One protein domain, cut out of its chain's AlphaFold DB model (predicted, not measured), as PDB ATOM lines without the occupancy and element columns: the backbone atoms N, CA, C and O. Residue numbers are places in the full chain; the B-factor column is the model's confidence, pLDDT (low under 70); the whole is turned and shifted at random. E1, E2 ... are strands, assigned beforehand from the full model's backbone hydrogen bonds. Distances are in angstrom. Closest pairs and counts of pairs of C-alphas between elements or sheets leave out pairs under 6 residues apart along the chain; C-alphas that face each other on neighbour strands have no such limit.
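What this domain is: This is residues 6 to 57 of the 171 residues of an uncharacterized protein of Myxococcales bacterium (UniProt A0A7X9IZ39). With little regular structure, this is a loose, open frame of two separate two-stranded hairpins, E1-E2 and E3-E4, joined through residues 21 to 28. The loop of residues 33 to 51 extends it, and residues 39 to 44 stick out. The printed part has 52 residues, with strands E1, E2, E3 and E4 in chain order, no named helix, both sheets antiparallel, and class all strand, though under half of the residues are in named elements. It is loose, with radius of gyration of the C-alphas 12.9 A and spans 38 by 21 by 19 A.

Where its parts are: Find C-alpha 6 at (-112.192, 420.805, -30.809), where E1, residues 6 to 10, begins and runs 13.8 A. E2, residues 15 to 20, runs 16.6 A. E3, residues 29 to 32, spans 9.9 A; E4, residues 52 to 55, spans 10.3 A to C-alpha 55 at (-103.426, 427.509, -14.610).

How they stand to each other: In hairpin E1 and E2, antiparallel at 163 degrees, look for N 8 and O 17, 3.0 A apart. In hairpin E3 and E4, antiparallel at 152 degrees, N 30 and O 54 are 2.8 A apart. E2 and E3 are apart.

The domain as a whole: The C-alphas of Asn 27 and Asp 42, the two farthest apart, are 38.1 A apart. The printed part has no cut. The E3 to E4 link is long, 19 residues; within it, residues 48 to 50 have pLDDT under 70.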
ATOM      1  N   THR A   6    -112.382 422.106 -30.162       83.12
ATOM      2  CA  THR A   6    -112.192 420.805 -30.809       83.12
ATOM      3  C   THR A   6    -111.575 419.814 -29.835       83.12
ATOM      4  O   THR A   6    -110.685 420.159 -29.061       83.12
ATOM      5  N   VAL A   7    -112.031 418.566 -29.886       81.69
ATOM      6  CA  VAL A   7    -111.404 417.454 -29.170       81.69
ATOM      7  C   VAL A   7    -110.632 416.627 -30.184       81.69
ATOM      8  O   VAL A   7    -111.201 416.222 -31.197       81.69
ATOM      9  N   GLY A   8    -109.354 416.396 -29.909       81.50
ATOM     10  CA  GLY A   8    -108.524 415.433 -30.622       81.50
ATOM     11  C   GLY A   8    -108.105 414.314 -29.678       81.50
ATOM     12  O   GLY A   8    -108.126 414.477 -28.455       81.50
ATOM     13  N   TYR A   9    -107.751 413.160 -30.229       84.00
ATOM     14  CA  TYR A   9    -107.238 412.059 -29.427       84.00
ATOM     15  C   TYR A   9    -106.327 411.142 -30.246       84.00
ATOM     16  O   TYR A   9    -106.333 411.179 -31.473       84.00
ATOM     17  N   SER A  10    -105.547 410.327 -29.541       86.31
ATOM     18  CA  SER A  10    -104.682 409.292 -30.097       86.31
ATOM     19  C   SER A  10    -105.069 407.939 -29.507       86.31
ATOM     20  O   SER A  10    -105.098 407.764 -28.285       86.31
ATOM     21  N   LEU A  11    -105.358 406.975 -30.379       84.75
ATOM     22  CA  LEU A  11    -105.548 405.563 -30.044       84.75
ATOM     23  C   LEU A  11    -104.229 404.909 -29.629       84.75
ATOM     24  O   LEU A  11    -104.232 403.999 -28.798       84.75
ATOM     25  N   VAL A  12    -103.113 405.385 -30.185       89.44
ATOM     26  CA  VAL A  12    -101.769 404.868 -29.900       89.44
ATOM     27  C   VAL A  12    -101.326 405.270 -28.496       89.44
ATOM     28  O   VAL A  12    -100.962 404.414 -27.690       89.44
ATOM     29  N   ASP A  13    -101.430 406.558 -28.170       86.25
ATOM     30  CA  ASP A  13    -101.007 407.101 -26.876       86.25
ATOM     31  C   ASP A  13    -102.083 407.037 -25.800       86.25
ATOM     32  O   ASP A  13    -101.803 407.295 -24.628       86.25
ATOM     33  N   ARG A  14    -103.324 406.726 -26.194       84.12
ATOM     34  CA  ARG A  14    -104.513 406.792 -25.331       84.12
ATOM     35  C   ARG A  14    -104.639 408.156 -24.651       84.12
ATOM     36  O   ARG A  14    -105.022 408.262 -23.487       84.12
ATOM     37  N   ARG A  15    -104.288 409.204 -25.395       85.12
ATOM     38  CA  ARG A  15    -104.342 410.601 -24.962       85.12
ATOM     39  C   ARG A  15    -105.488 411.306 -25.655       85.12
ATOM     40  O   ARG A  15    -105.701 411.110 -26.844       85.12
ATOM     41  N   LEU A  16    -106.180 412.156 -24.910       84.31
ATOM     42  CA  LEU A  16    -107.205 413.062 -25.411       84.31
ATOM     43  C   LEU A  16    -106.772 414.482 -25.067       84.31
ATOM     44  O   LEU A  16    -106.306 414.734 -23.956       84.31
ATOM     45  N   TRP A  17    -106.927 415.404 -26.007       83.44
ATOM     46  CA  TRP A  17    -106.685 416.823 -25.786       83.44
ATOM     47  C   TRP A  17    -107.870 417.651 -26.269       83.44
ATOM     48  O   TRP A  17    -108.612 417.271 -27.176       83.44
ATOM     49  N   PHE A  18    -108.040 418.807 -25.639       85.88
ATOM     50  CA  PHE A  18    -109.049 419.789 -25.994       85.88
ATOM     51  C   PHE A  18    -108.363 421.079 -26.431       85.88
ATOM     52  O   PHE A  18    -107.488 421.591 -25.733       85.88
ATOM     53  N   THR A  19    -108.784 421.609 -27.572       85.19
ATOM     54  CA  THR A  19    -108.350 422.906 -28.087       85.19
ATOM     55  C   THR A  19    -109.534 423.868 -28.012       85.19
ATOM     56  O   THR A  19    -110.496 423.707 -28.768       85.19
ATOM     57  N   PRO A  20    -109.504 424.864 -27.111       87.00
ATOM     58  CA  PRO A  20    -110.525 425.904 -27.056       87.00
ATOM     59  C   PRO A  20    -110.613 426.670 -28.386       87.00
ATOM     60  O   PRO A  20    -109.591 426.963 -29.001       87.00
ATOM     61  N   SER A  21    -111.818 427.050 -28.820       86.62
ATOM     62  CA  SER A  21    -112.023 427.870 -30.027       86.62
ATOM     63  C   SER A  21    -111.692 429.346 -29.810       86.62
ATOM     64  O   SER A  21    -111.665 430.122 -30.760       86.62
ATOM     65  N   VAL A  22    -111.504 429.748 -28.556       86.81
ATOM     66  CA  VAL A  22    -111.102 431.093 -28.146       86.81
ATOM     67  C   VAL A  22    -109.954 430.981 -27.157       86.81
ATOM     68  O   VAL A  22    -109.939 430.078 -26.319       86.81
ATOM     69  N   SER A  23    -109.000 431.903 -27.238       87.88
ATOM     70  CA  SER A  23    -107.877 431.927 -26.307       87.88
ATOM     71  C   SER A  23    -108.358 432.107 -24.870       87.88
ATOM     72  O   SER A  23    -109.215 432.945 -24.576       87.88
ATOM     73  N   LEU A  24    -107.773 431.327 -23.964       89.69
ATOM     74  CA  LEU A  24    -107.980 431.480 -22.532       89.69
ATOM     75  C   LEU A  24    -107.252 432.739 -22.039       89.69
ATOM     76  O   LEU A  24    -106.175 433.082 -22.525       89.69
ATOM     77  N   ARG A  25    -107.834 433.432 -21.056       90.69
ATOM     78  CA  ARG A  25    -107.154 434.519 -20.335       90.69
ATOM     79  C   ARG A  25    -105.936 433.962 -19.605       90.69
ATOM     80  O   ARG A  25    -106.080 432.970 -18.894       90.69
ATOM     81  N   SER A  26    -104.800 434.637 -19.744       91.31
ATOM     82  CA  SER A  26    -103.537 434.318 -19.073       91.31
ATOM     83  C   SER A  26    -103.639 434.420 -17.550       91.31
ATOM     84  O   SER A  26    -104.376 435.266 -17.039       91.31
ATOM     85  N   ASN A  27    -102.825 433.633 -16.838       87.69
ATOM     86  CA  ASN A  27    -102.706 433.631 -15.374       87.69
ATOM     87  C   ASN A  27    -104.031 433.413 -14.621       87.69
ATOM     88  O   ASN A  27    -104.178 433.855 -13.483       87.69
ATOM     89  N   LEU A  28    -104.997 432.742 -15.250       91.12
ATOM     90  CA  LEU A  28    -106.264 432.379 -14.627       91.12
ATOM     91  C   LEU A  28    -106.332 430.861 -14.436       91.12
ATOM     92  O   LEU A  28    -105.867 430.094 -15.281       91.12
ATOM     93  N   ALA A  29    -106.898 430.438 -13.307       91.25
ATOM     94  CA  ALA A  29    -107.204 429.038 -13.060       91.25
ATOM     95  C   ALA A  29    -108.476 428.637 -13.818       91.25
ATOM     96  O   ALA A  29    -109.485 429.342 -13.769       91.25
ATOM     97  N   TYR A  30    -108.424 427.490 -14.485       89.19
ATOM     98  CA  TYR A  30    -109.550 426.882 -15.181       89.19
ATOM     99  C   TYR A  30    -109.787 425.481 -14.644       89.19
ATOM    100  O   TYR A  30    -108.846 424.726 -14.399       89.19
ATOM    101  N   GLU A  31    -111.056 425.121 -14.526       88.69
ATOM    102  CA  GLU A  31    -111.485 423.744 -14.336       88.69
ATOM    103  C   GLU A  31    -111.939 423.188 -15.689       88.69
ATOM    104  O   GLU A  31    -112.852 423.723 -16.325       88.69
ATOM    105  N   LEU A  32    -111.289 422.122 -16.157       85.88
ATOM    106  CA  LEU A  32    -111.760 421.367 -17.309       85.88
ATOM    107  C   LEU A  32    -112.906 420.459 -16.862       85.88
ATOM    108  O   LEU A  32    -112.681 419.455 -16.185       85.88
ATOM    109  N   VAL A  33    -114.121 420.797 -17.285       78.75
ATOM    110  CA  VAL A  33    -115.323 419.997 -17.036       78.75
ATOM    111  C   VAL A  33    -115.661 419.190 -18.287       78.75
ATOM    112  O   VAL A  33    -115.977 419.753 -19.337       78.75
ATOM    113  N   LEU A  34    -115.621 417.861 -18.180       75.56
ATOM    114  CA  LEU A  34    -116.163 416.977 -19.209       75.56
ATOM    115  C   LEU A  34    -117.655 416.780 -18.936       75.56
ATOM    116  O   LEU A  34    -118.039 416.272 -17.887       75.56
ATOM    117  N   GLY A  35    -118.498 417.218 -19.868       71.00
ATOM    118  CA  GLY A  35    -119.941 417.005 -19.769       71.00
ATOM    119  C   GLY A  35    -120.371 415.643 -20.318       71.00
ATOM    120  O   GLY A  35    -119.572 414.908 -20.900       71.00
ATOM    121  N   ASP A  36    -121.675 415.369 -20.255       73.25
ATOM    122  CA  ASP A  36    -122.326 414.121 -20.712       73.25
ATOM    123  C   ASP A  36    -122.191 413.821 -22.223       73.25
ATOM    124  O   ASP A  36    -122.740 412.838 -22.740       73.25
ATOM    125  N   TRP A  37    -121.510 414.704 -22.954       73.50
ATOM    126  CA  TRP A  37    -121.175 414.571 -24.367       73.50
ATOM    127  C   TRP A  37    -119.912 413.737 -24.603       73.50
ATOM    128  O   TRP A  37    -119.724 413.251 -25.717       73.50
ATOM    129  N   VAL A  38    -119.060 413.536 -23.591       79.44
ATOM    130  CA  VAL A  38    -117.957 412.574 -23.691       79.44
ATOM    131  C   VAL A  38    -118.546 411.177 -23.594       79.44
ATOM    132  O   VAL A  38    -119.095 410.802 -22.561       79.44
ATOM    133  N   ARG A  39    -118.458 410.412 -24.681       81.31
ATOM    134  CA  ARG A  39    -118.980 409.047 -24.771       81.31
ATOM    135  C   ARG A  39    -117.999 408.152 -25.502       81.31
ATOM    136  O   ARG A  39    -117.266 408.618 -26.374       81.31
ATOM    137  N   GLY A  40    -118.012 406.871 -25.153       80.94
ATOM    138  CA  GLY A  40    -117.393 405.838 -25.970       80.94
ATOM    139  C   GLY A  40    -118.023 405.810 -27.360       80.94
ATOM    140  O   GLY A  40    -119.141 406.286 -27.569       80.94
ATOM    141  N   ILE A  41    -117.310 405.236 -28.327       77.00
ATOM    142  CA  ILE A  41    -117.820 405.110 -29.699       77.00
ATOM    143  C   ILE A  41    -119.048 404.189 -29.796       77.00
ATOM    144  O   ILE A  41    -119.828 404.282 -30.738       77.00
ATOM    145  N   ASP A  42    -119.244 403.347 -28.781       77.38
ATOM    146  CA  ASP A  42    -120.423 402.518 -28.532       77.38
ATOM    147  C   ASP A  42    -121.558 403.268 -27.798       77.38
ATOM    148  O   ASP A  42    -122.583 402.681 -27.463       77.38
ATOM    149  N   GLY A  43    -121.387 404.566 -27.525       82.25
ATOM    150  CA  GLY A  43    -122.338 405.413 -26.804       82.25
ATOM    151  C   GLY A  43    -122.248 405.334 -25.276       82.25
ATOM    152  O   GLY A  43    -122.978 406.065 -24.590       82.25
ATOM    153  N   SER A  44    -121.360 404.494 -24.731       82.94
ATOM    154  CA  SER A  44    -121.186 404.319 -23.286       82.94
ATOM    155  C   SER A  44    -120.700 405.599 -22.597       82.94
ATOM    156  O   SER A  44    -119.997 406.424 -23.181       82.94
ATOM    157  N   THR A  45    -121.088 405.793 -21.334       81.81
ATOM    158  CA  THR A  45    -120.628 406.928 -20.522       81.81
ATOM    159  C   THR A  45    -119.302 406.605 -19.825       81.81
ATOM    160  O   THR A  45    -119.107 405.463 -19.392       81.81
ATOM    161  N   PRO A  46    -118.400 407.587 -19.643       78.81
ATOM    162  CA  PRO A  46    -117.190 407.416 -18.848       78.81
ATOM    163  C   PRO A  46    -117.506 406.891 -17.440       78.81
ATOM    164  O   PRO A  46    -118.436 407.359 -16.788       78.81
ATOM    165  N   ARG A  47    -116.728 405.912 -16.963       71.94
ATOM    166  CA  ARG A  47    -116.914 405.294 -15.631       71.94
ATOM    167  C   ARG A  47    -116.293 406.099 -14.491       71.94
ATOM    168  O   ARG A  47    -116.611 405.873 -13.328       71.94
ATOM    169  N   THR A  48    -115.376 407.006 -14.806       66.81
ATOM    170  CA  THR A  48    -114.685 407.848 -13.832       66.81
ATOM    171  C   THR A  48    -114.362 409.170 -14.496       66.81
ATOM    172  O   THR A  48    -113.848 409.192 -15.615       66.81
ATOM    173  N   PHE A  49    -114.653 410.261 -13.798       65.44
ATOM    174  CA  PHE A  49    -114.198 411.584 -14.176       65.44
ATOM    175  C   PHE A  49    -113.603 412.268 -12.951       65.44
ATOM    176  O   PHE A  49    -114.226 412.291 -11.892       65.44
ATOM    177  N   VAL A  50    -112.392 412.799 -13.097       66.50
ATOM    178  CA  VAL A  50    -111.779 413.670 -12.096       66.50
ATOM    179  C   VAL A  50    -111.625 415.034 -12.766       66.50
ATOM    180  O   VAL A  50    -110.904 415.116 -13.768       66.50
ATOM    181  N   PRO A  51    -112.309 416.085 -12.277       71.44
ATOM    182  CA  PRO A  51    -112.099 417.434 -12.777       71.44
ATOM    183  C   PRO A  51    -110.616 417.782 -12.741       71.44
ATOM    184  O   PRO A  51    -109.924 417.520 -11.756       71.44
ATOM    185  N   SER A  52    -110.116 418.330 -13.842       80.56
ATOM    186  CA  SER A  52    -108.712 418.719 -13.954       80.56
ATOM    187  C   SER A  52    -108.613 420.233 -13.848       80.56
ATOM    188  O   SER A  52    -109.135 420.945 -14.705       80.56
ATOM    189  N   VAL A  53    -107.953 420.725 -12.798       84.31
ATOM    190  CA  VAL A  53    -107.668 422.155 -12.626       84.31
ATOM    191  C   VAL A  53    -106.289 422.459 -13.193       84.31
ATOM    192  O   VAL A  53    -105.318 421.769 -12.880       84.31
ATOM    193  N   PHE A  54    -106.194 423.498 -14.016       87.00
ATOM    194  CA  PHE A  54    -104.932 423.986 -14.563       87.00
ATOM    195  C   PHE A  54    -104.876 425.513 -14.517       87.00
ATOM    196  O   PHE A  54    -105.902 426.190 -14.472       87.00
ATOM    197  N   VAL A  55    -103.665 426.064 -14.537       84.94
ATOM    198  CA  VAL A  55    -103.426 427.509 -14.610       84.94
ATOM    199  C   VAL A  55    -102.686 427.788 -15.907       84.94
ATOM    200  O   VAL A  55    -101.665 427.165 -16.189       84.94
ATOM    201  N   THR A  56    -103.205 428.705 -16.718       86.00
ATOM    202  CA  THR A  56    -102.502 429.151 -17.930       86.00
ATOM    203  C   THR A  56    -101.319 430.035 -17.550       86.00
ATOM    204  O   THR A  56    -101.504 430.968 -16.766       86.00
ATOM    205  N   GLY A  57    -100.150 429.805 -18.147       83.19
ATOM    206  CA  GLY A  57     -99.024 430.738 -18.076       83.19
ATOM    207  C   GLY A  57     -99.222 431.981 -18.954       83.19
ATOM    208  O   GLY A  57    -100.291 432.208 -19.527       83.19
TER     209      GLY A  57